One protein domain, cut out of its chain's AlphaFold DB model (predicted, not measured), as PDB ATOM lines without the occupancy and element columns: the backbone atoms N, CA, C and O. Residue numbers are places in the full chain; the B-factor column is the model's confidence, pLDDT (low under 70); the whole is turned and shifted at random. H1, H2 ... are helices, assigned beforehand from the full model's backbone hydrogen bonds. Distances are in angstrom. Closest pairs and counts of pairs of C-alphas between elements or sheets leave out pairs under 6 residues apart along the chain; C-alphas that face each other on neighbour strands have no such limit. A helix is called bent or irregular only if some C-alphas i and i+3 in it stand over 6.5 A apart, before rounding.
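What this domain is: This is residues 147 to 247 of the 654 residues of an uncharacterized protein of Perkinsus olseni (UniProt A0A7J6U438). Helix H3 runs slantwise through the middle of a small helical body, between a hairpin of H1 and H2 on one side and the helices H5 and H6 on the other. The short helices H4 and H7 pack on each other beyond the last residues of H3, and H7 bridges the first residues of H2 to H6. The printed part has 101 residues with seven named helices, H1 to H7 in order, and no named strand; the class is all helix. It is compact, with a radius of gyration of the C-alphas of 13.8 A and spans of 41 by 28 by 22 A.

How they stand to each other: Start with H1, residues 147 to 153, which touches H2, residues 162 to 176: the closest C-alphas, of Trp 152 and Arg 172, are 5.6 A apart. They form a helical hairpin, opposite ways at a shallow tilt of 34 degrees, only just short of steep. H2 is near H3, residues 186 to 198, with 13 pairs of C-alphas within 10 A. Residues 191 to 195 of H3 touch residues 214 to 218 of H5, residues 207 to 219, closest at the C-alphas of Arg 191 and Met 218, 7.1 A, opposite ways at a shallow tilt of 13 degrees. H5 and H6, residues 223 to 236, form a helical hairpin but only just touch, with 3 pairs of C-alphas within 8 A; the closest, Leu 217 and Phe 226, are 5.9 A apart. Look next at H7, residues 242 to 246, which touches H4, residues 202 to 205, at the C-alphas of Leu 246 and Phe 203, 5.0 A. H7 also touches H6, at Leu 242 and Ala 234, C-alphas 5.4 A apart, and H2, at Asp 243 and Trp 162, C-alphas 5.7 A apart. H2 and H6 are apart. Every O i to N i+4 pair is within hydrogen-bond range in H1, H3, H6 and H7, against 10 of 11 in H2 and 7 of 9 in H5; H4 is too short for such a pair.

Where its parts are: Find C-alpha 147 at (-27.816, -76.295, 64.080), where H1 begins. H2 runs 20.4 A from C-alpha 162 to C-alpha 176. H3 covers 18.9 A and ends at C-alpha 198, (-25.281, -78.699, 40.712). H5 covers 18.7 A and is irregular: C-alphas 212 and 215 are 7.1 A apart. H6 covers 20.5 A, and H7 ends at C-alpha 246, (-21.109, -73.767, 35.161).

The domain as a whole: The C-alphas farthest apart are those of Gly 182 and Pro 239, 43.0 A. The printed part has no cut and no long link. The model's mean pLDDT over the printed part is 84.6; residue 147 and residues 177 to 185 are under 70.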
ATOM      1  N   LEU A 147     -28.111 -77.572  64.740       69.12
ATOM      2  CA  LEU A 147     -27.816 -76.295  64.080       69.12
ATOM      3  C   LEU A 147     -26.605 -76.391  63.148       69.12
ATOM      4  O   LEU A 147     -26.643 -75.785  62.082       69.12
ATOM      5  N   LEU A 148     -25.562 -77.159  63.481       73.06
ATOM      6  CA  LEU A 148     -24.454 -77.412  62.545       73.06
ATOM      7  C   LEU A 148     -24.931 -78.188  61.308       73.06
ATOM      8  O   LEU A 148     -24.675 -77.762  60.179       73.06
ATOM      9  N   LEU A 149     -25.696 -79.266  61.511       75.88
ATOM     10  CA  LEU A 149     -26.343 -80.010  60.429       75.88
ATOM     11  C   LEU A 149     -27.278 -79.122  59.613       75.88
ATOM     12  O   LEU A 149     -27.176 -79.110  58.390       75.88
ATOM     13  N   LYS A 150     -28.134 -78.331  60.266       78.38
ATOM     14  CA  LYS A 150     -29.032 -77.388  59.596       78.38
ATOM     15  C   LYS A 150     -28.257 -76.352  58.785       78.38
ATOM     16  O   LYS A 150     -28.535 -76.194  57.610       78.38
ATOM     17  N   HIS A 151     -27.246 -75.692  59.346       79.75
ATOM     18  CA  HIS A 151     -26.432 -74.726  58.602       79.75
ATOM     19  C   HIS A 151     -25.638 -75.362  57.453       79.75
ATOM     20  O   HIS A 151     -25.293 -74.662  56.500       79.75
ATOM     21  N   TRP A 152     -25.322 -76.656  57.515       87.12
ATOM     22  CA  TRP A 152     -24.758 -77.373  56.376       87.12
ATOM     23  C   TRP A 152     -25.833 -77.701  55.330       87.12
ATOM     24  O   TRP A 152     -25.595 -77.432  54.155       87.12
ATOM     25  N   VAL A 153     -27.003 -78.217  55.720       83.75
ATOM     26  CA  VAL A 153     -28.127 -78.553  54.821       83.75
ATOM     27  C   VAL A 153     -28.700 -77.308  54.131       83.75
ATOM     28  O   VAL A 153     -28.788 -77.298  52.909       83.75
ATOM     29  N   ASP A 154     -28.969 -76.237  54.881       84.31
ATOM     30  CA  ASP A 154     -29.485 -74.938  54.415       84.31
ATOM     31  C   ASP A 154     -28.461 -74.136  53.564       84.31
ATOM     32  O   ASP A 154     -28.712 -72.986  53.195       84.31
ATOM     33  N   LEU A 155     -27.272 -74.685  53.268       86.69
ATOM     34  CA  LEU A 155     -26.300 -74.044  52.375       86.69
ATOM     35  C   LEU A 155     -26.675 -74.284  50.905       86.69
ATOM     36  O   LEU A 155     -26.213 -75.241  50.282       86.69
ATOM     37  N   GLU A 156     -27.468 -73.372  50.351       87.94
ATOM     38  CA  GLU A 156     -27.771 -73.297  48.919       87.94
ATOM     39  C   GLU A 156     -26.689 -72.517  48.132       87.94
ATOM     40  O   GLU A 156     -26.059 -71.607  48.676       87.94
ATOM     41  N   PRO A 157     -26.477 -72.809  46.832       88.12
ATOM     42  CA  PRO A 157     -25.473 -72.138  45.995       88.12
ATOM     43  C   PRO A 157     -25.912 -70.773  45.420       88.12
ATOM     44  O   PRO A 157     -25.210 -70.215  44.578       88.12
ATOM     45  N   ASN A 158     -27.074 -70.232  45.802       84.12
ATOM     46  CA  ASN A 158     -27.689 -69.066  45.149       84.12
ATOM     47  C   ASN A 158     -26.759 -67.842  45.066       84.12
ATOM     48  O   ASN A 158     -26.314 -67.308  46.080       84.12
ATOM     49  N   GLY A 159     -26.506 -67.354  43.847       82.62
ATOM     50  CA  GLY A 159     -25.632 -66.202  43.605       82.62
ATOM     51  C   GLY A 159     -24.130 -66.505  43.688       82.62
ATOM     52  O   GLY A 159     -23.324 -65.586  43.543       82.62
ATOM     53  N   TYR A 160     -23.731 -67.763  43.893       86.50
ATOM     54  CA  TYR A 160     -22.331 -68.186  43.910       86.50
ATOM     55  C   TYR A 160     -21.892 -68.824  42.585       86.50
ATOM     56  O   TYR A 160     -22.690 -69.372  41.822       86.50
ATOM     57  N   VAL A 161     -20.583 -68.762  42.334       90.62
ATOM     58  CA  VAL A 161     -19.876 -69.671  41.418       90.62
ATOM     59  C   VAL A 161     -19.477 -70.946  42.172       90.62
ATOM     60  O   VAL A 161     -19.446 -70.955  43.408       90.62
ATOM     61  N   TRP A 162     -19.194 -72.028  41.450       90.81
ATOM     62  CA  TRP A 162     -19.003 -73.360  42.029       90.81
ATOM     63  C   TRP A 162     -17.822 -73.429  43.003       90.81
ATOM     64  O   TRP A 162     -17.978 -73.958  44.102       90.81
ATOM     65  N   SER A 163     -16.673 -72.835  42.668       88.44
ATOM     66  CA  SER A 163     -15.496 -72.793  43.552       88.44
ATOM     67  C   SER A 163     -15.794 -72.122  44.899       88.44
ATOM     68  O   SER A 163     -15.403 -72.624  45.959       88.44
ATOM     69  N   ARG A 164     -16.565 -71.026  44.883       86.44
ATOM     70  CA  ARG A 164     -17.001 -70.335  46.098       86.44
ATOM     71  C   ARG A 164     -17.945 -71.210  46.915       86.44
ATOM     72  O   ARG A 164     -17.670 -71.439  48.090       86.44
ATOM     73  N   PHE A 165     -19.002 -71.739  46.299       91.00
ATOM     74  CA  PHE A 165     -19.930 -72.648  46.976       91.00
ATOM     75  C   PHE A 165     -19.191 -73.835  47.619       91.00
ATOM     76  O   PHE A 165     -19.356 -74.086  48.809       91.00
ATOM     77  N   CYS A 166     -18.295 -74.495  46.882       88.50
ATOM     78  CA  CYS A 166     -17.511 -75.627  47.372       88.50
ATOM     79  C   CYS A 166     -16.543 -75.283  48.511       88.50
ATOM     80  O   CYS A 166     -16.261 -76.152  49.335       88.50
ATOM     81  N   SER A 167     -16.025 -74.054  48.593       83.56
ATOM     82  CA  SER A 167     -15.177 -73.640  49.724       83.56
ATOM     83  C   SER A 167     -15.992 -73.359  50.993       83.56
ATOM     84  O   SER A 167     -15.599 -73.805  52.073       83.56
ATOM     85  N   GLU A 168     -17.165 -72.726  50.871       82.75
ATOM     86  CA  GLU A 168     -18.109 -72.567  51.990       82.75
ATOM     87  C   GLU A 168     -18.703 -73.926  52.428       82.75
ATOM     88  O   GLU A 168     -18.870 -74.172  53.626       82.75
ATOM     89  N   GLU A 169     -18.942 -74.851  51.490       91.06
ATOM     90  CA  GLU A 169     -19.428 -76.210  51.762       91.06
ATOM     91  C   GLU A 169     -18.379 -77.061  52.480       91.06
ATOM     92  O   GLU A 169     -18.700 -77.631  53.521       91.06
ATOM     93  N   ARG A 170     -17.121 -77.086  52.006       86.31
ATOM     94  CA  ARG A 170     -16.011 -77.810  52.662       86.31
ATOM     95  C   ARG A 170     -15.825 -77.364  54.112       86.31
ATOM     96  O   ARG A 170     -15.615 -78.210  54.980       86.31
ATOM     97  N   LEU A 171     -15.942 -76.062  54.381       81.31
ATOM     98  CA  LEU A 171     -15.794 -75.498  55.724       81.31
ATOM     99  C   LEU A 171     -16.918 -75.950  56.673       81.31
ATOM    100  O   LEU A 171     -16.626 -76.331  57.805       81.31
ATOM    101  N   ARG A 172     -18.179 -75.970  56.217       82.50
ATOM    102  CA  ARG A 172     -19.310 -76.474  57.027       82.50
ATOM    103  C   ARG A 172     -19.308 -78.002  57.143       82.50
ATOM    104  O   ARG A 172     -19.595 -78.531  58.210       82.50
ATOM    105  N   ALA A 173     -18.923 -78.722  56.089       81.81
ATOM    106  CA  ALA A 173     -18.794 -80.178  56.117       81.81
ATOM    107  C   ALA A 173     -17.743 -80.640  57.138       81.81
ATOM    108  O   ALA A 173     -17.996 -81.578  57.886       81.81
ATOM    109  N   ALA A 174     -16.601 -79.950  57.235       80.69
ATOM    110  CA  ALA A 174     -15.579 -80.237  58.244       80.69
ATOM    111  C   ALA A 174     -16.102 -80.114  59.689       80.69
ATOM    112  O   ALA A 174     -15.676 -80.868  60.556       80.69
ATOM    113  N   GLN A 175     -17.058 -79.212  59.940       74.69
ATOM    114  CA  GLN A 175     -17.714 -79.055  61.245       74.69
ATOM    115  C   GLN A 175     -18.735 -80.175  61.526       74.69
ATOM    116  O   GLN A 175     -18.957 -80.526  62.679       74.69
ATOM    117  N   VAL A 176     -19.330 -80.759  60.480       75.94
ATOM    118  CA  VAL A 176     -20.325 -81.843  60.572       75.94
ATOM    119  C   VAL A 176     -19.690 -83.241  60.608       75.94
ATOM    120  O   VAL A 176     -20.271 -84.146  61.195       75.94
ATOM    121  N   LEU A 177     -18.481 -83.434  60.063       68.19
ATOM    122  CA  LEU A 177     -17.784 -84.736  60.013       68.19
ATOM    123  C   LEU A 177     -17.462 -85.365  61.386       68.19
ATOM    124  O   LEU A 177     -17.075 -86.530  61.438       68.19
ATOM    125  N   HIS A 178     -17.614 -84.620  62.483       63.44
ATOM    126  CA  HIS A 178     -17.460 -85.122  63.853       63.44
ATOM    127  C   HIS A 178     -18.777 -85.610  64.488       63.44
ATOM    128  O   HIS A 178     -18.755 -86.145  65.596       63.44
ATOM    129  N   ILE A 179     -19.914 -85.436  63.810       67.38
ATOM    130  CA  ILE A 179     -21.234 -85.887  64.260       67.38
ATOM    131  C   ILE A 179     -21.450 -87.322  63.757       67.38
ATOM    132  O   ILE A 179     -21.327 -87.580  62.560       67.38
ATOM    133  N   ASP A 180     -21.799 -88.256  64.647       63.59
ATOM    134  CA  ASP A 180     -22.223 -89.600  64.231       63.59
ATOM    135  C   ASP A 180     -23.624 -89.528  63.603       63.59
ATOM    136  O   ASP A 180     -24.618 -89.265  64.281       63.59
ATOM    137  N   LEU A 181     -23.683 -89.728  62.284       61.59
ATOM    138  CA  LEU A 181     -24.917 -89.692  61.495       61.59
ATOM    139  C   LEU A 181     -25.588 -91.066  61.357       61.59
ATOM    140  O   LEU A 181     -26.652 -91.150  60.748       61.59
ATOM    141  N   GLY A 182     -25.010 -92.121  61.942       50.31
ATOM    142  CA  GLY A 182     -25.601 -93.454  62.007       50.31
ATOM    143  C   GLY A 182     -25.571 -94.227  60.685       50.31
ATOM    144  O   GLY A 182     -26.395 -94.011  59.804       50.31
ATOM    145  N   SER A 183     -24.656 -95.197  60.597       47.38
ATOM    146  CA  SER A 183     -24.579 -96.292  59.601       47.38
ATOM    147  C   SER A 183     -24.498 -95.963  58.098       47.38
ATOM    148  O   SER A 183     -24.134 -96.858  57.333       47.38
ATOM    149  N   SER A 184     -24.745 -94.732  57.652       56.66
ATOM    150  CA  SER A 184     -24.406 -94.274  56.297       56.66
ATOM    151  C   SER A 184     -22.990 -93.697  56.247       56.66
ATOM    152  O   SER A 184     -22.655 -92.847  57.076       56.66
ATOM    153  N   ASP A 185     -22.190 -94.064  55.240       68.56
ATOM    154  CA  ASP A 185     -20.929 -93.369  54.952       68.56
ATOM    155  C   ASP A 185     -21.211 -91.877  54.739       68.56
ATOM    156  O   ASP A 185     -21.912 -91.515  53.791       68.56
ATOM    157  N   GLY A 186     -20.649 -91.000  55.577       75.50
ATOM    158  CA  GLY A 186     -20.910 -89.551  55.531       75.50
ATOM    159  C   GLY A 186     -20.557 -88.886  54.192       75.50
ATOM    160  O   GLY A 186     -21.058 -87.805  53.879       75.50
ATOM    161  N   TRP A 187     -19.748 -89.556  53.364       85.81
ATOM    162  CA  TRP A 187     -19.534 -89.178  51.971       85.81
ATOM    163  C   TRP A 187     -20.815 -89.260  51.125       85.81
ATOM    164  O   TRP A 187     -21.087 -88.327  50.378       85.81
ATOM    165  N   SER A 188     -21.622 -90.317  51.258       85.12
ATOM    166  CA  SER A 188     -22.821 -90.535  50.431       85.12
ATOM    167  C   SER A 188     -23.830 -89.387  50.552       85.12
ATOM    168  O   SER A 188     -24.195 -88.774  49.551       85.12
ATOM    169  N   LEU A 189     -24.173 -89.002  51.785       84.44
ATOM    170  CA  LEU A 189     -25.047 -87.864  52.084       84.44
ATOM    171  C   LEU A 189     -24.501 -86.542  51.510       84.44
ATOM    172  O   LEU A 189     -25.259 -85.700  51.027       84.44
ATOM    173  N   ARG A 190     -23.175 -86.360  51.537       87.69
ATOM    174  CA  ARG A 190     -22.501 -85.166  51.009       87.69
ATOM    175  C   ARG A 190     -22.450 -85.138  49.480       87.69
ATOM    176  O   ARG A 190     -22.698 -84.086  48.902       87.69
ATOM    177  N   ARG A 191     -22.177 -86.271  48.831       90.75
ATOM    178  CA  ARG A 191     -22.227 -86.456  47.372       90.75
ATOM    179  C   ARG A 191     -23.618 -86.123  46.834       90.75
ATOM    180  O   ARG A 191     -23.744 -85.307  45.927       90.75
ATOM    181  N   ASP A 192     -24.655 -86.691  47.444       88.31
ATOM    182  CA  ASP A 192     -26.044 -86.512  47.005       88.31
ATOM    183  C   ASP A 192     -26.485 -85.044  47.155       88.31
ATOM    184  O   ASP A 192     -27.117 -84.475  46.261       88.31
ATOM    185  N   LYS A 193     -26.051 -84.379  48.238       89.12
ATOM    186  CA  LYS A 193     -26.203 -82.930  48.420       89.12
ATOM    187  C   LYS A 193     -25.464 -82.123  47.343       89.12
ATOM    188  O   LYS A 193     -26.059 -81.223  46.759       89.12
ATOM    189  N   LEU A 194     -24.193 -82.425  47.061       92.06
ATOM    190  CA  LEU A 194     -23.402 -81.720  46.040       92.06
ATOM    191  C   LEU A 194     -24.054 -81.818  44.650       92.06
ATOM    192  O   LEU A 194     -24.133 -80.811  43.948       92.06
ATOM    193  N   ILE A 195     -24.581 -82.991  44.283       92.12
ATOM    194  CA  ILE A 195     -25.313 -83.211  43.024       92.12
ATOM    195  C   ILE A 195     -26.627 -82.416  43.003       92.12
ATOM    196  O   ILE A 195     -26.915 -81.741  42.017       92.12
ATOM    197  N   SER A 196     -27.378 -82.395  44.110       90.38
ATOM    198  CA  SER A 196     -28.568 -81.539  44.261       90.38
ATOM    199  C   SER A 196     -28.247 -80.040  44.105       90.38
ATOM    200  O   SER A 196     -29.033 -79.275  43.548       90.38
ATOM    201  N   CYS A 197     -27.057 -79.597  44.522       90.75
ATOM    202  CA  CYS A 197     -26.621 -78.215  44.327       90.75
ATOM    203  C   CYS A 197     -26.186 -77.909  42.881       90.75
ATOM    204  O   CYS A 197     -26.398 -76.781  42.428       90.75
ATOM    205  N   LEU A 198     -25.640 -78.879  42.130       91.44
ATOM    206  CA  LEU A 198     -25.281 -78.699  40.712       91.44
ATOM    207  C   LEU A 198     -26.492 -78.298  39.849       91.44
ATOM    208  O   LEU A 198     -26.352 -77.448  38.972       91.44
ATOM    209  N   ASP A 199     -27.690 -78.802  40.159       87.38
ATOM    210  CA  ASP A 199     -28.956 -78.458  39.485       87.38
ATOM    211  C   ASP A 199     -29.288 -76.949  39.472       87.38
ATOM    212  O   ASP A 199     -30.039 -76.474  38.614       87.38
ATOM    213  N   SER A 200     -28.720 -76.176  40.402       88.38
ATOM    214  CA  SER A 200     -28.929 -74.724  40.494       88.38
ATOM    215  C   SER A 200     -28.104 -73.920  39.477       88.38
ATOM    216  O   SER A 200     -28.416 -72.749  39.213       88.38
ATOM    217  N   PHE A 201     -27.065 -74.532  38.898       90.38
ATOM    218  CA  PHE A 201     -26.138 -73.913  37.951       90.38
ATOM    219  C   PHE A 201     -26.675 -73.985  36.510       90.38
ATOM    220  O   PHE A 201     -27.139 -75.045  36.086       90.38
ATOM    221  N   PRO A 202     -26.610 -72.888  35.726       88.88
ATOM    222  CA  PRO A 202     -27.113 -72.838  34.351       88.88
ATOM    223  C   PRO A 202     -26.731 -74.022  33.448       88.88
ATOM    224  O   PRO A 202     -27.593 -74.497  32.711       88.88
ATOM    225  N   PHE A 203     -25.493 -74.522  33.525       88.06
ATOM    226  CA  PHE A 203     -25.005 -75.637  32.697       88.06
ATOM    227  C   PHE A 203     -25.782 -76.947  32.909       88.06
ATOM    228  O   PHE A 203     -26.176 -77.600  31.945       88.06
ATOM    229  N   PHE A 204     -26.072 -77.301  34.162       89.88
ATOM    230  CA  PHE A 204     -26.789 -78.533  34.503       89.88
ATOM    231  C   PHE A 204     -28.314 -78.416  34.372       89.88
ATOM    232  O   PHE A 204     -29.022 -79.381  34.642       89.88
ATOM    233  N   ARG A 205     -28.858 -77.287  33.897       85.31
ATOM    234  CA  ARG A 205     -30.296 -77.196  33.572       85.31
ATOM    235  C   ARG A 205     -30.686 -78.022  32.342       85.31
ATOM    236  O   ARG A 205     -31.865 -78.332  32.188       85.31
ATOM    237  N   ASP A 206     -29.728 -78.391  31.492       86.31
ATOM    238  CA  ASP A 206     -29.948 -79.317  30.378       86.31
ATOM    239  C   ASP A 206     -29.995 -80.773  30.881       86.31
ATOM    240  O   ASP A 206     -29.043 -81.289  31.474       86.31
ATOM    241  N   SER A 207     -31.110 -81.458  30.627       86.12
ATOM    242  CA  SER A 207     -31.303 -82.857  31.013       86.12
ATOM    243  C   SER A 207     -30.349 -83.817  30.298       86.12
ATOM    244  O   SER A 207     -29.976 -84.824  30.895       86.12
ATOM    245  N   ALA A 208     -29.900 -83.508  29.077       88.06
ATOM    246  CA  ALA A 208     -28.911 -84.321  28.371       88.06
ATOM    247  C   ALA A 208     -27.545 -84.281  29.075       88.06
ATOM    248  O   ALA A 208     -26.887 -85.313  29.204       88.06
ATOM    249  N   ILE A 209     -27.157 -83.113  29.599       89.50
ATOM    250  CA  ILE A 209     -25.929 -82.932  30.383       89.50
ATOM    251  C   ILE A 209     -26.026 -83.691  31.715       89.50
ATOM    252  O   ILE A 209     -25.101 -84.433  32.052       89.50
ATOM    253  N   LYS A 210     -27.158 -83.607  32.434       89.94
ATOM    254  CA  LYS A 210     -27.378 -84.429  33.642       89.94
ATOM    255  C   LYS A 210     -27.252 -85.923  33.342       89.94
ATOM    256  O   LYS A 210     -26.501 -86.618  34.018       89.94
ATOM    257  N   SER A 211     -27.941 -86.415  32.310       88.12
ATOM    258  CA  SER A 211     -27.891 -87.827  31.913       88.12
ATOM    259  C   SER A 211     -26.505 -88.297  31.461       88.12
ATOM    260  O   SER A 211     -26.255 -89.497  31.507       88.12
ATOM    261  N   GLN A 212     -25.618 -87.388  31.044       90.75
ATOM    262  CA  GLN A 212     -24.241 -87.723  30.684       90.75
ATOM    263  C   GLN A 212     -23.306 -87.804  31.905       90.75
ATOM    264  O   GLN A 212     -22.454 -88.680  31.925       90.75
ATOM    265  N   TYR A 213     -23.434 -86.904  32.889       90.62
ATOM    266  CA  TYR A 213     -22.422 -86.733  33.950       90.62
ATOM    267  C   TYR A 213     -22.872 -87.133  35.365       90.62
ATOM    268  O   TYR A 213     -22.027 -87.438  36.205       90.62
ATOM    269  N   PHE A 214     -24.174 -87.143  35.672       92.81
ATOM    270  CA  PHE A 214     -24.644 -87.516  37.014       92.81
ATOM    271  C   PHE A 214     -24.419 -88.998  37.381       92.81
ATOM    272  O   PHE A 214     -24.172 -89.238  38.561       92.81
ATOM    273  N   PRO A 215     -24.456 -89.989  36.459       93.31
ATOM    274  CA  PRO A 215     -24.116 -91.375  36.796       93.31
ATOM    275  C   PRO A 215     -22.696 -91.505  37.365       93.31
ATOM    276  O   PRO A 215     -22.531 -91.974  38.488       93.31
ATOM    277  N   ASP A 216     -21.697 -90.983  36.650       90.81
ATOM    278  CA  ASP A 216     -20.287 -91.022  37.054       90.81
ATOM    279  C   ASP A 216     -20.068 -90.322  38.409       90.81
ATOM    280  O   ASP A 216     -19.367 -90.836  39.280       90.81
ATOM    281  N   LEU A 217     -20.723 -89.173  38.631       92.75
ATOM    282  CA  LEU A 217     -20.672 -88.449  39.909       92.75
ATOM    283  C   LEU A 217     -21.322 -89.234  41.065       92.75
ATOM    284  O   LEU A 217     -20.829 -89.159  42.193       92.75
ATOM    285  N   MET A 218     -22.386 -90.004  40.810       92.19
ATOM    286  CA  MET A 218     -23.023 -90.867  41.816       92.19
ATOM    287  C   MET A 218     -22.141 -92.060  42.219       92.19
ATOM    288  O   MET A 218     -22.200 -92.483  43.374       92.19
ATOM    289  N   GLU A 219     -21.307 -92.591  41.322       91.62
ATOM    290  CA  GLU A 219     -20.434 -93.745  41.612       91.62
ATOM    291  C   GLU A 219     -19.153 -93.387  42.398       91.62
ATOM    292  O   GLU A 219     -18.453 -94.278  42.879       91.62
ATOM    293  N   THR A 220     -18.865 -92.095  42.600       92.75
ATOM    294  CA  THR A 220     -17.683 -91.620  43.348       92.75
ATOM    295  C   THR A 220     -17.631 -92.108  44.801       92.75
ATOM    296  O   THR A 220     -18.617 -92.022  45.540       92.75
ATOM    297  N   THR A 221     -16.448 -92.537  45.261       87.19
ATOM    298  CA  THR A 221     -16.233 -92.964  46.662       87.19
ATOM    299  C   THR A 221     -15.600 -91.896  47.556       87.19
ATOM    300  O   THR A 221     -15.553 -92.083  48.769       87.19
ATOM    301  N   ASP A 222     -15.093 -90.796  46.990       88.38
ATOM    302  CA  ASP A 222     -14.534 -89.670  47.745       88.38
ATOM    303  C   ASP A 222     -14.567 -88.339  46.965       88.38
ATOM    304  O   ASP A 222     -14.790 -88.300  45.751       88.38
ATOM    305  N   LEU A 223     -14.314 -87.236  47.679       87.75
ATOM    306  CA  LEU A 223     -14.364 -85.870  47.143       87.75
ATOM    307  C   LEU A 223     -13.356 -85.607  46.013       87.75
ATOM    308  O   LEU A 223     -13.655 -84.812  45.129       87.75
ATOM    309  N   ASN A 224     -12.184 -86.247  46.016       89.75
ATOM    310  CA  ASN A 224     -11.168 -86.003  44.989       89.75
ATOM    311  C   ASN A 224     -11.601 -86.610  43.649       89.75
ATOM    312  O   ASN A 224     -11.354 -86.019  42.603       89.75
ATOM    313  N   GLN A 225     -12.294 -87.755  43.674       91.25
ATOM    314  CA  GLN A 225     -12.909 -88.343  42.477       91.25
ATOM    315  C   GLN A 225     -14.018 -87.436  41.927       91.25
ATOM    316  O   GLN A 225     -14.084 -87.200  40.723       91.25
ATOM    317  N   PHE A 226     -14.850 -86.879  42.813       93.19
ATOM    318  CA  PHE A 226     -15.920 -85.945  42.452       93.19
ATOM    319  C   PHE A 226     -15.378 -84.651  41.824       93.19
ATOM    320  O   PHE A 226     -15.830 -84.245  40.753       93.19
ATOM    321  N   ASP A 227     -14.364 -84.044  42.450       90.69
ATOM    322  CA  ASP A 227     -13.642 -82.891  41.901       90.69
ATOM    323  C   ASP A 227     -13.019 -83.241  40.536       90.69
ATOM    324  O   ASP A 227     -13.169 -82.481  39.576       90.69
ATOM    325  N   GLN A 228     -12.381 -84.415  40.405       91.06
ATOM    326  CA  GLN A 228     -11.683 -84.791  39.177       91.06
ATOM    327  C   GLN A 228     -12.625 -84.985  37.982       91.06
ATOM    328  O   GLN A 228     -12.269 -84.557  36.883       91.06
ATOM    329  N   ILE A 229     -13.822 -85.552  38.181       92.44
ATOM    330  CA  ILE A 229     -14.840 -85.698  37.123       92.44
ATOM    331  C   ILE A 229     -15.321 -84.323  36.634       92.44
ATOM    332  O   ILE A 229     -15.460 -84.112  35.428       92.44
ATOM    333  N   LEU A 230     -15.526 -83.359  37.541       92.12
ATOM    334  CA  LEU A 230     -15.911 -81.994  37.164       92.12
ATOM    335  C   LEU A 230     -14.777 -81.249  36.440       92.12
ATOM    336  O   LEU A 230     -15.033 -80.529  35.473       92.12
ATOM    337  N   GLU A 231     -13.522 -81.452  36.842       89.75
ATOM    338  CA  GLU A 231     -12.369 -80.946  36.092       89.75
ATOM    339  C   GLU A 231     -12.234 -81.587  34.703       89.75
ATOM    340  O   GLU A 231     -11.936 -80.888  33.736       89.75
ATOM    341  N   ASP A 232     -12.423 -82.902  34.580       89.38
ATOM    342  CA  ASP A 232     -12.315 -83.616  33.303       89.38
ATOM    343  C   ASP A 232     -13.458 -83.243  32.354       89.38
ATOM    344  O   ASP A 232     -13.232 -83.051  31.157       89.38
ATOM    345  N   MET A 233     -14.657 -83.000  32.892       90.38
ATOM    346  CA  MET A 233     -15.735 -82.318  32.183       90.38
ATOM    347  C   MET A 233     -15.290 -80.930  31.696       90.38
ATOM    348  O   MET A 233     -15.422 -80.647  30.508       90.38
ATOM    349  N   ALA A 234     -14.718 -80.077  32.555       86.88
ATOM    350  CA  ALA A 234     -14.254 -78.745  32.150       86.88
ATOM    351  C   ALA A 234     -13.166 -78.795  31.058       86.88
ATOM    352  O   ALA A 234     -13.219 -78.020  30.103       86.88
ATOM    353  N   LYS A 235     -12.240 -79.765  31.112       88.25
ATOM    354  CA  LYS A 235     -11.201 -79.980  30.082       88.25
ATOM    355  C   LYS A 235     -11.793 -80.230  28.683       88.25
ATOM    356  O   LYS A 235     -11.175 -79.831  27.696       88.25
ATOM    357  N   VAL A 236     -13.001 -80.800  28.574       88.75
ATOM    358  CA  VAL A 236     -13.728 -80.983  27.295       88.75
ATOM    359  C   VAL A 236     -14.223 -79.655  26.693       88.75
ATOM    360  O   VAL A 236     -14.400 -79.578  25.476       88.75
ATOM    361  N   TYR A 237     -14.402 -78.611  27.508       84.00
ATOM    362  CA  TYR A 237     -14.873 -77.274  27.105       84.00
ATOM    363  C   TYR A 237     -13.780 -76.187  27.224       84.00
ATOM    364  O   TYR A 237     -14.071 -74.989  27.225       84.00
ATOM    365  N   SER A 238     -12.510 -76.606  27.282       76.62
ATOM    366  CA  SER A 238     -11.327 -75.736  27.249       76.62
ATOM    367  C   SER A 238     -11.406 -74.711  26.096       76.62
ATOM    368  O   SER A 238     -11.755 -75.090  24.973       76.62
ATOM    369  N   PRO A 239     -11.093 -73.417  26.324       81.06
ATOM    370  CA  PRO A 239     -10.329 -72.872  27.452       81.06
ATOM    371  C   PRO A 239     -11.151 -72.463  28.688       81.06
ATOM    372  O   PRO A 239     -10.575 -71.856  29.587       81.06
ATOM    373  N   LEU A 240     -12.459 -72.745  28.746       82.69
ATOM    374  CA  LEU A 240     -13.297 -72.334  29.880       82.69
ATOM    375  C   LEU A 240     -12.859 -73.012  31.185       82.69
ATOM    376  O   LEU A 240     -12.633 -74.224  31.231       82.69
ATOM    377  N   THR A 241     -12.789 -72.233  32.263       87.94
ATOM    378  CA  THR A 241     -12.676 -72.765  33.627       87.94
ATOM    379  C   THR A 241     -13.999 -73.383  34.089       87.94
ATOM    380  O   THR A 241     -15.060 -73.134  33.515       87.94
ATOM    381  N   LEU A 242     -13.961 -74.181  35.163       87.31
ATOM    382  CA  LEU A 242     -15.160 -74.821  35.717       87.31
ATOM    383  C   LEU A 242     -16.226 -73.796  36.155       87.31
ATOM    384  O   LEU A 242     -17.408 -74.008  35.901       87.31
ATOM    385  N   ASP A 243     -15.827 -72.662  36.741       89.81
ATOM    386  CA  ASP A 243     -16.762 -71.595  37.130       89.81
ATOM    387  C   ASP A 243     -17.377 -70.871  35.919       89.81
ATOM    388  O   ASP A 243     -18.557 -70.522  35.949       89.81
ATOM    389  N   GLU A 244     -16.616 -70.667  34.838       87.56
ATOM    390  CA  GLU A 244     -17.129 -70.068  33.595       87.56
ATOM    391  C   GLU A 244     -18.061 -71.022  32.836       87.56
ATOM    392  O   GLU A 244     -19.043 -70.575  32.243       87.56
ATOM    393  N   LEU A 245     -17.775 -72.329  32.869       89.94
ATOM    394  CA  LEU A 245     -18.610 -73.360  32.256       89.94
ATOM    395  C   LEU A 245     -19.944 -73.527  32.995       89.94
ATOM    396  O   LEU A 245     -20.990 -73.594  32.354       89.94
ATOM    397  N   LEU A 246     -19.912 -73.592  34.332       88.81
ATOM    398  CA  LEU A 246     -21.109 -73.767  35.161       88.81
ATOM    399  C   LEU A 246     -21.930 -72.477  35.299       88.81
ATOM    400  O   LEU A 246     -23.162 -72.536  35.357       88.81
ATOM    401  N   GLY A 247     -21.258 -71.323  35.326       87.56
ATOM    402  CA  GLY A 247     -21.848 -70.007  35.554       87.56
ATOM    403  C   GLY A 247     -22.198 -69.740  37.022       87.56
ATOM    404  O   GLY A 247     -21.796 -70.457  37.936       87.56
TER     405      GLY A 247